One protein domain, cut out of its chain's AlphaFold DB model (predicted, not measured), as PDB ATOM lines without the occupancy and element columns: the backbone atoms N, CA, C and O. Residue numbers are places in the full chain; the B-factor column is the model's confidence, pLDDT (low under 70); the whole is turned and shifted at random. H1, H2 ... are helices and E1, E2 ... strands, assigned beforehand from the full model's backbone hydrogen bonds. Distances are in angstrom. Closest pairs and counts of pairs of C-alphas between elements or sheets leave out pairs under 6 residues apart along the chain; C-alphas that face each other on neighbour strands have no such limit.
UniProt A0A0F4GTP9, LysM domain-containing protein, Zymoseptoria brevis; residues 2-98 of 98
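What this domain is: This is residues 2 to 98 of the 98 residues of the protein "LysM domain-containing protein" of Zymoseptoria brevis (UniProt A0A0F4GTP9). With little regular structure, a compact head, where H2 packs on E2 of the two-stranded antiparallel sheet E1 E2 and H1 touches H2, trails a long tail, residues 2 to 20, which sticks out. The 97 printed residues run E1, H1, H2, E2, class mixed, with only 27 in named elements. The whole is extended, radius of gyration of the C-alphas 20.8 A, spanning 77 by 22 by 20 A.

Where its parts are: E1, residues 35 to 40, starts at C-alpha (-2.018, 45.741, 31.997) and measures 16.8 A. H1 is residues 47 to 54, 9.9 A; H2 residues 61 to 67, 10.2 A. E2, residues 82 to 87, 15.4 A, ends at C-alpha (-3.827, 44.542, 36.934).

How they stand to each other: E1 and E2 are antiparallel at 147 degrees; N 37 and O 85, 2.9 A, are within hydrogen-bond range. The closest C-alphas of H2 and E2, Ile 64 and Ile 85, are 5.7 A apart. H1 and H2 touch, closest at C-alphas Leu 47 and Ile 61, 5.6 A, only just about perpendicular at 70.3 degrees. In both, every O i to N i+4 pair is within hydrogen-bond range.

The domain as a whole: The farthest C-alphas, Lys 2 and Lys 43, are 77.6 A apart. The printed part has no cut. H2 to E2 is a long link. Residues 2 to 27 have pLDDT under 70.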
ATOM      1  N   LYS A   2      17.166  -3.131  15.763       37.03
ATOM      2  CA  LYS A   2      18.202  -2.699  16.710       37.03
ATOM      3  C   LYS A   2      17.478  -1.883  17.774       37.03
ATOM      4  O   LYS A   2      17.211  -0.701  17.610       37.03
ATOM      5  N   VAL A   3      17.013  -2.620  18.775       41.91
ATOM      6  CA  VAL A   3      16.624  -2.095  20.085       41.91
ATOM      7  C   VAL A   3      17.925  -1.793  20.852       41.91
ATOM      8  O   VAL A   3      18.984  -2.275  20.441       41.91
ATOM      9  N   THR A   4      17.810  -1.067  21.974       39.97
ATOM     10  CA  THR A   4      18.818  -0.673  23.000       39.97
ATOM     11  C   THR A   4      19.586   0.617  22.668       39.97
ATOM     12  O   THR A   4      20.168   0.713  21.597       39.97
ATOM     13  N   THR A   5      19.506   1.700  23.463       43.06
ATOM     14  CA  THR A   5      19.905   1.858  24.893       43.06
ATOM     15  C   THR A   5      19.042   2.951  25.578       43.06
ATOM     16  O   THR A   5      18.893   4.028  25.014       43.06
ATOM     17  N   ILE A   6      18.211   2.676  26.594       42.53
ATOM     18  CA  ILE A   6      18.409   2.708  28.071       42.53
ATOM     19  C   ILE A   6      18.910   4.052  28.676       42.53
ATOM     20  O   ILE A   6      20.097   4.330  28.686       42.53
ATOM     21  N   ILE A   7      17.943   4.797  29.242       44.69
ATOM     22  CA  ILE A   7      17.891   5.499  30.553       44.69
ATOM     23  C   ILE A   7      18.931   6.596  30.912       44.69
ATOM     24  O   ILE A   7      20.096   6.328  31.163       44.69
ATOM     25  N   ALA A   8      18.367   7.801  31.108       44.94
ATOM     26  CA  ALA A   8      18.666   8.887  32.061       44.94
ATOM     27  C   ALA A   8      20.056   9.556  32.120       44.94
ATOM     28  O   ALA A   8      21.036   8.986  32.583       44.94
ATOM     29  N   ALA A   9      20.050  10.873  31.886       43.28
ATOM     30  CA  ALA A   9      20.897  11.817  32.610       43.28
ATOM     31  C   ALA A   9      20.029  12.976  33.128       43.28
ATOM     32  O   ALA A   9      19.329  13.651  32.377       43.28
ATOM     33  N   LEU A  10      20.044  13.120  34.451       41.06
ATOM     34  CA  LEU A  10      19.426  14.171  35.245       41.06
ATOM     35  C   LEU A  10      20.134  15.526  35.059       41.06
ATOM     36  O   LEU A  10      21.339  15.574  34.842       41.06
ATOM     37  N   LEU A  11      19.365  16.590  35.320       40.78
ATOM     38  CA  LEU A  11      19.785  17.912  35.805       40.78
ATOM     39  C   LEU A  11      20.694  18.750  34.893       40.78
ATOM     40  O   LEU A  11      21.915  18.653  34.901       40.78
ATOM     41  N   SER A  12      20.087  19.756  34.266       45.72
ATOM     42  CA  SER A  12      20.737  21.060  34.130       45.72
ATOM     43  C   SER A  12      19.726  22.186  34.339       45.72
ATOM     44  O   SER A  12      18.825  22.405  33.543       45.72
ATOM     45  N   VAL A  13      19.940  22.887  35.453       42.50
ATOM     46  CA  VAL A  13      19.721  24.325  35.636       42.50
ATOM     47  C   VAL A  13      18.270  24.816  35.579       42.50
ATOM     48  O   VAL A  13      17.733  25.216  34.557       42.50
ATOM     49  N   ALA A  14      17.674  24.806  36.769       45.91
ATOM     50  CA  ALA A  14      17.032  25.951  37.404       45.91
ATOM     51  C   ALA A  14      16.520  27.092  36.491       45.91
ATOM     52  O   ALA A  14      17.277  27.796  35.832       45.91
ATOM     53  N   VAL A  15      15.231  27.383  36.687       47.19
ATOM     54  CA  VAL A  15      14.556  28.660  36.409       47.19
ATOM     55  C   VAL A  15      14.148  28.882  34.947       47.19
ATOM     56  O   VAL A  15      14.741  29.663  34.210       47.19
ATOM     57  N   VAL A  16      12.980  28.342  34.583       46.69
ATOM     58  CA  VAL A  16      12.159  28.862  33.466       46.69
ATOM     59  C   VAL A  16      11.514  30.224  33.819       46.69
ATOM     60  O   VAL A  16      10.499  30.607  33.256       46.69
ATOM     61  N   ASP A  17      12.079  30.994  34.752       46.66
ATOM     62  CA  ASP A  17      11.462  32.225  35.282       46.66
ATOM     63  C   ASP A  17      12.364  33.468  35.215       46.66
ATOM     64  O   ASP A  17      12.211  34.430  35.961       46.66
ATOM     65  N   ALA A  18      13.322  33.487  34.287       51.19
ATOM     66  CA  ALA A  18      14.055  34.714  33.959       51.19
ATOM     67  C   ALA A  18      13.614  35.347  32.627       51.19
ATOM     68  O   ALA A  18      13.906  36.517  32.378       51.19
ATOM     69  N   GLN A  19      12.841  34.639  31.793       45.50
ATOM     70  CA  GLN A  19      12.279  35.210  30.559       45.50
ATOM     71  C   GLN A  19      11.070  36.135  30.813       45.50
ATOM     72  O   GLN A  19      10.696  36.910  29.937       45.50
ATOM     73  N   ASN A  20      10.526  36.164  32.035       52.75
ATOM     74  CA  ASN A  20       9.367  36.990  32.401       52.75
ATOM     75  C   ASN A  20       9.720  38.366  33.009       52.75
ATOM     76  O   ASN A  20       8.839  39.040  33.549       52.75
ATOM     77  N   ASN A  21      10.989  38.795  32.944       53.72
ATOM     78  CA  ASN A  21      11.471  40.047  33.554       53.72
ATOM     79  C   ASN A  21      11.698  41.188  32.534       53.72
ATOM     80  O   ASN A  21      11.406  42.346  32.825       53.72
ATOM     81  N   ALA A  22      12.105  40.901  31.293       48.19
ATOM     82  CA  ALA A  22      12.313  41.965  30.297       48.19
ATOM     83  C   ALA A  22      10.997  42.617  29.811       48.19
ATOM     84  O   ALA A  22      10.986  43.787  29.431       48.19
ATOM     85  N   GLN A  23       9.871  41.892  29.864       49.38
ATOM     86  CA  GLN A  23       8.569  42.389  29.402       49.38
ATOM     87  C   GLN A  23       7.885  43.326  30.424       49.38
ATOM     88  O   GLN A  23       7.239  44.293  30.025       49.38
ATOM     89  N   CYS A  24       8.039  43.095  31.737       53.06
ATOM     90  CA  CYS A  24       7.339  43.868  32.779       53.06
ATOM     91  C   CYS A  24       7.844  45.312  32.936       53.06
ATOM     92  O   CYS A  24       7.090  46.177  33.367       53.06
ATOM     93  N   ARG A  25       9.088  45.613  32.542       55.06
ATOM     94  CA  ARG A  25       9.633  46.984  32.618       55.06
ATOM     95  C   ARG A  25       9.283  47.848  31.407       55.06
ATOM     96  O   ARG A  25       9.504  49.052  31.451       55.06
ATOM     97  N   LYS A  26       8.715  47.271  30.342       52.81
ATOM     98  CA  LYS A  26       8.414  48.017  29.111       52.81
ATOM     99  C   LYS A  26       7.265  49.023  29.283       52.81
ATOM    100  O   LYS A  26       7.213  49.999  28.546       52.81
ATOM    101  N   LEU A  27       6.366  48.791  30.243       63.62
ATOM    102  CA  LEU A  27       5.226  49.672  30.539       63.62
ATOM    103  C   LEU A  27       5.461  50.595  31.746       63.62
ATOM    104  O   LEU A  27       4.729  51.564  31.898       63.62
ATOM    105  N   GLY A  28       6.453  50.305  32.598       75.25
ATOM    106  CA  GLY A  28       6.772  51.128  33.772       75.25
ATOM    107  C   GLY A  28       5.664  51.211  34.832       75.25
ATOM    108  O   GLY A  28       5.658  52.154  35.614       75.25
ATOM    109  N   LEU A  29       4.722  50.259  34.855       84.62
ATOM    110  CA  LEU A  29       3.609  50.250  35.810       84.62
ATOM    111  C   LEU A  29       4.077  49.851  37.225       84.62
ATOM    112  O   LEU A  29       5.006  49.042  37.346       84.62
ATOM    113  N   PRO A  30       3.426  50.361  38.292       88.12
ATOM    114  CA  PRO A  30       3.702  49.934  39.663       88.12
ATOM    115  C   PRO A  30       3.299  48.469  39.870       88.12
ATOM    116  O   PRO A  30       2.825  47.805  38.944       88.12
ATOM    117  N   CYS A  31       3.555  47.937  41.066       90.12
ATOM    118  CA  CYS A  31       3.263  46.561  41.482       90.12
ATOM    119  C   CYS A  31       3.782  45.413  40.586       90.12
ATOM    120  O   CYS A  31       3.434  44.252  40.815       90.12
ATOM    121  N   GLY A  32       4.571  45.680  39.539       89.31
ATOM    122  CA  GLY A  32       4.889  44.690  38.503       89.31
ATOM    123  C   GLY A  32       3.705  44.346  37.586       89.31
ATOM    124  O   GLY A  32       3.705  43.272  36.975       89.31
ATOM    125  N   ALA A  33       2.703  45.229  37.498       92.94
ATOM    126  CA  ALA A  33       1.548  45.053  36.625       92.94
ATOM    127  C   ALA A  33       1.937  44.943  35.146       92.94
ATOM    128  O   ALA A  33       2.940  45.483  34.678       92.94
ATOM    129  N   THR A  34       1.094  44.247  34.385       91.06
ATOM    130  CA  THR A  34       1.301  44.023  32.940       91.06
ATOM    131  C   THR A  34       0.228  44.666  32.069       91.06
ATOM    132  O   THR A  34       0.393  44.733  30.852       91.06
ATOM    133  N   LYS A  35      -0.875  45.120  32.673       92.38
ATOM    134  CA  LYS A  35      -2.018  45.741  31.997       92.38
ATOM    135  C   LYS A  35      -2.702  46.736  32.930       92.38
ATOM    136  O   LYS A  35      -2.579  46.614  34.149       92.38
ATOM    137  N   THR A  36      -3.496  47.633  32.363       96.25
ATOM    138  CA  THR A  36      -4.438  48.482  33.096       96.25
ATOM    139  C   THR A  36      -5.868  48.246  32.613       96.25
ATOM    140  O   THR A  36      -6.092  47.807  31.482       96.25
ATOM    141  N   VAL A  37      -6.839  48.522  33.480       97.44
ATOM    142  CA  VAL A  37      -8.272  48.547  33.156       97.44
ATOM    143  C   VAL A  37      -8.834  49.893  33.595       97.44
ATOM    144  O   VAL A  37      -8.499  50.369  34.674       97.44
ATOM    145  N   ALA A  38      -9.671  50.513  32.765       98.25
ATOM    146  CA  ALA A  38     -10.324  51.768  33.113       98.25
ATOM    147  C   ALA A  38     -11.460  51.540  34.125       98.25
ATOM    148  O   ALA A  38     -12.290  50.646  33.944       98.25
ATOM    149  N   TYR A  39     -11.511  52.377  35.155       98.38
ATOM    150  CA  TYR A  39     -12.578  52.439  36.147       98.38
ATOM    151  C   TYR A  39     -13.109  53.872  36.228       98.38
ATOM    152  O   TYR A  39     -12.328  54.804  36.389       98.38
ATOM    153  N   ILE A  40     -14.426  54.053  36.107       98.38
ATOM    154  CA  ILE A  40     -15.069  55.366  36.254       98.38
ATOM    155  C   ILE A  40     -15.536  55.499  37.699       98.38
ATOM    156  O   ILE A  40     -16.443  54.771  38.116       98.38
ATOM    157  N   VAL A  41     -14.926  56.431  38.426       98.38
ATOM    158  CA  VAL A  41     -15.204  56.720  39.836       98.38
ATOM    159  C   VAL A  41     -16.677  57.064  40.027       98.38
ATOM    160  O   VAL A  41     -17.241  57.894  39.310       98.38
ATOM    161  N   LYS A  42     -17.312  56.402  40.995       98.06
ATOM    162  CA  LYS A  42     -18.703  56.635  41.382       98.06
ATOM    163  C   LYS A  42     -18.775  57.539  42.603       98.06
ATOM    164  O   LYS A  42     -17.835  57.653  43.384       98.06
ATOM    165  N   LYS A  43     -19.934  58.171  42.779       97.06
ATOM    166  CA  LYS A  43     -20.240  58.961  43.970       97.06
ATOM    167  C   LYS A  43     -19.962  58.174  45.249       97.06
ATOM    168  O   LYS A  43     -20.561  57.127  45.470       97.06
ATOM    169  N   GLY A  44     -19.084  58.724  46.088       95.31
ATOM    170  CA  GLY A  44     -18.682  58.133  47.366       95.31
ATOM    171  C   GLY A  44     -17.527  57.129  47.294       95.31
ATOM    172  O   GLY A  44     -17.143  56.599  48.336       95.31
ATOM    173  N   ASP A  45     -16.955  56.870  46.117       97.69
ATOM    174  CA  ASP A  45     -15.773  56.019  46.011       97.69
ATOM    175  C   ASP A  45     -14.542  56.647  46.677       97.69
ATOM    176  O   ASP A  45     -14.327  57.858  46.665       97.69
ATOM    177  N   THR A  46     -13.690  55.777  47.212       97.31
ATOM    178  CA  THR A  46     -12.339  56.097  47.686       97.31
ATOM    179  C   THR A  46     -11.355  55.129  47.042       97.31
ATOM    180  O   THR A  46     -11.745  54.021  46.662       97.31
ATOM    181  N   LEU A  47     -10.067  55.486  46.959       96.75
ATOM    182  CA  LEU A  47      -9.056  54.538  46.474       96.75
ATOM    183  C   LEU A  47      -9.014  53.257  47.322       96.75
ATOM    184  O   LEU A  47      -8.858  52.174  46.766       96.75
ATOM    185  N   THR A  48      -9.244  53.362  48.635       97.06
ATOM    186  CA  THR A  48      -9.366  52.213  49.544       97.06
ATOM    187  C   THR A  48     -10.518  51.292  49.154       97.06
ATOM    188  O   THR A  48     -10.302  50.096  48.981       97.06
ATOM    189  N   HIS A  49     -11.729  51.834  48.975       97.81
ATOM    190  CA  HIS A  49     -12.905  51.053  48.566       97.81
ATOM    191  C   HIS A  49     -12.678  50.382  47.202       97.81
ATOM    192  O   HIS A  49     -12.929  49.187  47.030       97.81
ATOM    193  N   ILE A  50     -12.118  51.125  46.244       98.19
ATOM    194  CA  ILE A  50     -11.804  50.602  44.913       98.19
ATOM    195  C   ILE A  50     -10.797  49.445  45.020       98.19
ATOM    196  O   ILE A  50     -11.070  48.343  44.542       98.19
ATOM    197  N   ALA A  51      -9.656  49.648  45.678       97.69
ATOM    198  CA  ALA A  51      -8.604  48.637  45.796       97.69
ATOM    199  C   ALA A  51      -9.065  47.391  46.574       97.69
ATOM    200  O   ALA A  51      -8.893  46.249  46.126       97.69
ATOM    201  N   HIS A  52      -9.664  47.594  47.749       97.88
ATOM    202  CA  HIS A  52      -9.945  46.513  48.689       97.88
ATOM    203  C   HIS A  52     -11.245  45.780  48.379       97.88
ATOM    204  O   HIS A  52     -11.255  44.547  48.396       97.88
ATOM    205  N   ASP A  53     -12.311  46.503  48.040       98.12
ATOM    206  CA  ASP A  53     -13.648  45.921  47.947       98.12
ATOM    207  C   ASP A  53     -14.060  45.646  46.506       98.12
ATOM    208  O   ASP A  53     -14.604  44.576  46.229       98.12
ATOM    209  N   ILE A  54     -13.758  46.539  45.562       97.94
ATOM    210  CA  ILE A  54     -14.089  46.322  44.144       97.94
ATOM    211  C   ILE A  54     -13.079  45.364  43.509       97.94
ATOM    212  O   ILE A  54     -13.459  44.339  42.939       97.94
ATOM    213  N   TYR A  55     -11.785  45.642  43.677       97.56
ATOM    214  CA  TYR A  55     -10.700  44.831  43.118       97.56
ATOM    215  C   TYR A  55     -10.208  43.718  44.052       97.56
ATOM    216  O   TYR A  55      -9.270  42.996  43.705       97.56
ATOM    217  N   LYS A  56     -10.873  43.510  45.199       97.88
ATOM    218  CA  LYS A  56     -10.649  42.375  46.116       97.88
ATOM    219  C   LYS A  56      -9.188  42.232  46.548       97.88
ATOM    220  O   LYS A  56      -8.655  41.122  46.555       97.88
ATOM    221  N   ARG A  57      -8.537  43.356  46.867       96.88
ATOM    222  CA  ARG A  57      -7.120  43.420  47.265       96.88
ATOM    223  C   ARG A  57      -6.172  42.795  46.231       96.88
ATOM    224  O   ARG A  57      -5.184  42.175  46.600       96.88
ATOM    225  N   LYS A  58      -6.472  42.912  44.931       96.69
ATOM    226  CA  LYS A  58      -5.559  42.505  43.838       96.69
ATOM    227  C   LYS A  58      -4.643  43.636  43.355       96.69
ATOM    228  O   LYS A  58      -3.820  43.414  42.471       96.69
ATOM    229  N   VAL A  59      -4.824  44.831  43.902       97.12
ATOM    230  CA  VAL A  59      -4.084  46.065  43.631       97.12
ATOM    231  C   VAL A  59      -4.096  46.894  44.911       97.12
ATOM    232  O   VAL A  59      -5.055  46.769  45.680       97.12
ATOM    233  N   GLY A  60      -3.057  47.690  45.148       96.50
ATOM    234  CA  GLY A  60      -2.975  48.550  46.319       96.50
ATOM    235  C   GLY A  60      -3.421  49.986  46.065       96.50
ATOM    236  O   GLY A  60      -3.515  50.445  44.923       96.50
ATOM    237  N   ILE A  61      -3.694  50.709  47.149       96.31
ATOM    238  CA  ILE A  61      -4.081  52.131  47.103       96.31
ATOM    239  C   ILE A  61      -3.014  52.956  46.373       96.31
ATOM    240  O   ILE A  61      -3.335  53.751  45.483       96.31
ATOM    241  N   CYS A  62      -1.745  52.736  46.713       94.69
ATOM    242  CA  CYS A  62      -0.630  53.495  46.166       94.69
ATOM    243  C   CYS A  62      -0.284  53.074  44.741       94.69
ATOM    244  O   CYS A  62       0.072  53.923  43.925       94.69
ATOM    245  N   ASP A  63      -0.521  51.810  44.385       96.00
ATOM    246  CA  ASP A  63      -0.431  51.357  42.997       96.00
ATOM    247  C   ASP A  63      -1.412  52.116  42.089       96.00
ATOM    248  O   ASP A  63      -1.038  52.573  41.002       96.00
ATOM    249  N   ILE A  64      -2.663  52.301  42.534       96.50
ATOM    250  CA  ILE A  64      -3.653  53.097  41.794       96.50
ATOM    251  C   ILE A  64      -3.225  54.568  41.759       96.50
ATOM    252  O   ILE A  64      -3.262  55.182  40.689       96.50
ATOM    253  N   ALA A  65      -2.794  55.128  42.893       96.00
ATOM    254  CA  ALA A  65      -2.395  56.530  42.986       96.00
ATOM    255  C   ALA A  65      -1.251  56.867  42.016       96.00
ATOM    256  O   ALA A  65      -1.382  57.785  41.204       96.00
ATOM    257  N   TYR A  66      -0.173  56.080  42.024       93.94
ATOM    258  CA  TYR A  66       0.974  56.302  41.144       93.94
ATOM    259  C   TYR A  66       0.637  56.091  39.671       93.94
ATOM    260  O   TYR A  66       1.049  56.902  38.842       93.94
ATOM    261  N   THR A  67      -0.159  55.066  39.338       95.31
ATOM    262  CA  THR A  67      -0.590  54.816  37.947       95.31
ATOM    263  C   THR A  67      -1.358  56.005  37.364       95.31
ATOM    264  O   THR A  67      -1.287  56.263  36.164       95.31
ATOM    265  N   ASN A  68      -2.082  56.739  38.210       94.88
ATOM    266  CA  ASN A  68      -2.920  57.868  37.807       94.88
ATOM    267  C   ASN A  68      -2.295  59.233  38.104       94.88
ATOM    268  O   ASN A  68      -2.972  60.249  37.961       94.88
ATOM    269  N   HIS A  69      -1.024  59.268  38.522       93.25
ATOM    270  CA  HIS A  69      -0.330  60.485  38.948       93.25
ATOM    271  C   HIS A  69      -1.119  61.301  39.989       93.25
ATOM    272  O   HIS A  69      -1.067  62.533  40.003       93.25
ATOM    273  N   ILE A  70      -1.863  60.615  40.861       91.69
ATOM    274  CA  ILE A  70      -2.544  61.247  41.988       91.69
ATOM    275  C   ILE A  70      -1.445  61.706  42.943       91.69
ATOM    276  O   ILE A  70      -0.577  60.925  43.334       91.69
ATOM    277  N   GLY A  71      -1.432  63.009  43.231       77.00
ATOM    278  CA  GLY A  71      -0.393  63.645  44.035       77.00
ATOM    279  C   GLY A  71      -0.383  63.166  45.489       77.00
ATOM    280  O   GLY A  71      -0.997  62.171  45.853       77.00
ATOM    281  N   LYS A  72       0.274  63.930  46.365       75.38
ATOM    282  CA  LYS A  72       0.491  63.576  47.783       75.38
ATOM    283  C   LYS A  72      -0.778  63.291  48.606       75.38
ATOM    284  O   LYS A  72      -0.656  62.860  49.740       75.38
ATOM    285  N   ASN A  73      -1.969  63.582  48.082       86.38
ATOM    286  CA  ASN A  73      -3.232  63.255  48.729       86.38
ATOM    287  C   ASN A  73      -3.991  62.185  47.917       86.38
ATOM    288  O   ASN A  73      -4.773  62.550  47.034       86.38
ATOM    289  N   PRO A  74      -3.808  60.887  48.218       81.69
ATOM    290  CA  PRO A  74      -4.499  59.795  47.527       81.69
ATOM    291  C   PRO A  74      -6.020  59.783  47.749       81.69
ATOM    292  O   PRO A  74      -6.740  59.105  47.023       81.69
ATOM    293  N   ASN A  75      -6.542  60.564  48.701       86.62
ATOM    294  CA  ASN A  75      -7.985  60.685  48.923       86.62
ATOM    295  C   ASN A  75      -8.669  61.653  47.944       86.62
ATOM    296  O   ASN A  75      -9.895  61.747  47.946       86.62
ATOM    297  N   LEU A  76      -7.910  62.394  47.131       91.38
ATOM    298  CA  LEU A  76      -8.459  63.380  46.204       91.38
ATOM    299  C   LEU A  76      -8.757  62.750  44.836       91.38
ATOM    300  O   LEU A  76      -7.988  62.899  43.886       91.38
ATOM    301  N   ILE A  77      -9.888  62.050  44.756       96.25
ATOM    302  CA  ILE A  77     -10.488  61.565  43.504       96.25
ATOM    303  C   ILE A  77     -11.889  62.155  43.331       96.25
ATOM    304  O   ILE A  77     -12.538  62.522  44.311       96.25
ATOM    305  N   TYR A  78     -12.354  62.257  42.088       95.94
ATOM    306  CA  TYR A  78     -13.609  62.928  41.746       95.94
ATOM    307  C   TYR A  78     -14.587  61.986  41.052       95.94
ATOM    308  O   TYR A  78     -14.183  61.079  40.332       95.94
ATOM    309  N   GLU A  79     -15.883  62.227  41.235       97.31
ATOM    310  CA  GLU A  79     -16.936  61.532  40.488       97.31
ATOM    311  C   GLU A  79     -16.718  61.679  38.974       97.31
ATOM    312  O   GLU A  79     -16.229  62.707  38.506       97.31
ATOM    313  N   ASP A  80     -17.032  60.622  38.220       97.62
ATOM    314  CA  ASP A  80     -16.827  60.505  36.768       97.62
ATOM    315  C   ASP A  80     -15.364  60.609  36.289       97.62
ATOM    316  O   ASP A  80     -15.079  60.478  35.093       97.62
ATOM    317  N   GLN A  81     -14.400  60.734  37.207       97.31
ATOM    318  CA  GLN A  81     -12.986  60.581  36.891       97.31
ATOM    319  C   GLN A  81     -12.719  59.159  36.393       97.31
ATOM    320  O   GLN A  81     -13.118  58.173  37.012       97.31
ATOM    321  N   THR A  82     -11.991  59.036  35.283       98.12
ATOM    322  CA  THR A  82     -11.485  57.738  34.829       98.12
ATOM    323  C   THR A  82     -10.122  57.467  35.457       98.12
ATOM    324  O   THR A  82      -9.180  58.229  35.245       98.12
ATOM    325  N   LEU A  83     -10.019  56.369  36.200       98.06
ATOM    326  CA  LEU A  83      -8.775  55.839  36.747       98.06
ATOM    327  C   LEU A  83      -8.311  54.632  35.931       98.06
ATOM    328  O   LEU A  83      -9.093  53.744  35.595       98.06
ATOM    329  N   LEU A  84      -7.017  54.569  35.652       97.88
ATOM    330  CA  LEU A  84      -6.334  53.382  35.169       97.88
ATOM    331  C   LEU A  84      -5.960  52.509  36.365       97.88
ATOM    332  O   LEU A  84      -5.104  52.873  37.169       97.88
ATOM    333  N   ILE A  85      -6.589  51.347  36.480       97.94
ATOM    334  CA  ILE A  85      -6.313  50.391  37.550       97.94
ATOM    335  C   ILE A  85      -5.279  49.379  37.050       97.94
ATOM    336  O   ILE A  85      -5.580  48.651  36.095       97.94
ATOM    337  N   PRO A  86      -4.067  49.311  37.633       96.25
ATOM    338  CA  PRO A  86      -3.090  48.301  37.257       96.25
ATOM    339  C   PRO A  86      -3.595  46.904  37.647       96.25
ATOM    340  O   PRO A  86      -4.203  46.698  38.695       96.25
ATOM    341  N   THR A  87      -3.372  45.930  36.768       94.88
ATOM    342  CA  THR A  87      -3.827  44.542  36.934       94.88
ATOM    343  C   THR A  87      -2.667  43.570  36.765       94.88
ATOM    344  O   THR A  87      -1.653  43.880  36.129       94.88
ATOM    345  N   ASN A  88      -2.830  42.367  37.324       93.75
ATOM    346  CA  ASN A  88      -1.760  41.376  37.467       93.75
ATOM    347  C   ASN A  88      -0.581  41.916  38.293       93.75
ATOM    348  O   ASN A  88       0.577  41.680  37.948       93.75
ATOM    349  N   CYS A  89      -0.883  42.664  39.359       92.88
ATOM    350  CA  CYS A  89       0.106  43.072  40.347       92.88
ATOM    351  C   CYS A  89       0.774  41.836  40.967       92.88
ATOM    352  O   CYS A  89       0.103  40.883  41.366       92.88
ATOM    353  N   ARG A  90       2.105  41.864  41.050       92.19
ATOM    354  CA  ARG A  90       2.934  40.872  41.748       92.19
ATOM    355  C   ARG A  90       3.183  41.270  43.203       92.19
ATOM    356  O   ARG A  90       3.327  40.399  44.052       92.19
ATOM    357  N   THR A  91       3.231  42.571  43.480       92.56
ATOM    358  CA  THR A  91       3.461  43.147  44.814       92.56
ATOM    359  C   THR A  91       2.442  44.248  45.070       92.56
ATOM    360  O   THR A  91       2.352  45.151  44.258       92.56
ATOM    361  N   ILE A  92       1.684  44.192  46.160       94.94
ATOM    362  CA  ILE A  92       0.641  45.185  46.462       94.94
ATOM    363  C   ILE A  92       1.226  46.281  47.353       94.94
ATOM    364  O   ILE A  92       1.838  45.951  48.372       94.94
ATOM    365  N   ASP A  93       1.010  47.546  46.991       94.38
ATOM    366  CA  ASP A  93       1.418  48.708  47.787       94.38
ATOM    367  C   ASP A  93       0.209  49.529  48.260       94.38
ATOM    368  O   ASP A  93      -0.440  50.246  47.491       94.38
ATOM    369  N   ASP A  94      -0.090  49.417  49.553       93.81
ATOM    370  CA  ASP A  94      -1.194  50.124  50.206       93.81
ATOM    371  C   ASP A  94      -0.751  51.387  50.960       93.81
ATOM    372  O   ASP A  94      -1.616  52.132  51.418       93.81
ATOM    373  N   SER A  95       0.554  51.630  51.143       92.94
ATOM    374  CA  SER A  95       1.014  52.577  52.172       92.94
ATOM    375  C   SER A  95       2.121  53.544  51.773       92.94
ATOM    376  O   SER A  95       2.282  54.551  52.459       92.94
ATOM    377  N   SER A  96       2.869  53.325  50.689       90.62
ATOM    378  CA  SER A  96       4.015  54.188  50.340       90.62
ATOM    379  C   SER A  96       3.653  55.643  49.990       90.62
ATOM    380  O   SER A  96       4.529  56.502  49.894       90.62
ATOM    381  N   CYS A  97       2.376  55.902  49.719       86.25
ATOM    382  CA  CYS A  97       1.809  57.171  49.272       86.25
ATOM    383  C   CYS A  97       0.949  57.871  50.338       86.25
ATOM    384  O   CYS A  97       0.333  58.890  50.018       86.25
ATOM    385  N   LEU A  98       0.869  57.309  51.551       83.94
ATOM    386  CA  LEU A  98       0.096  57.838  52.680       83.94
ATOM    387  C   LEU A  98       0.939  58.742  53.588       83.94
ATOM    388  O   LEU A  98       2.158  58.490  53.725       83.94
TER     389      LEU A  98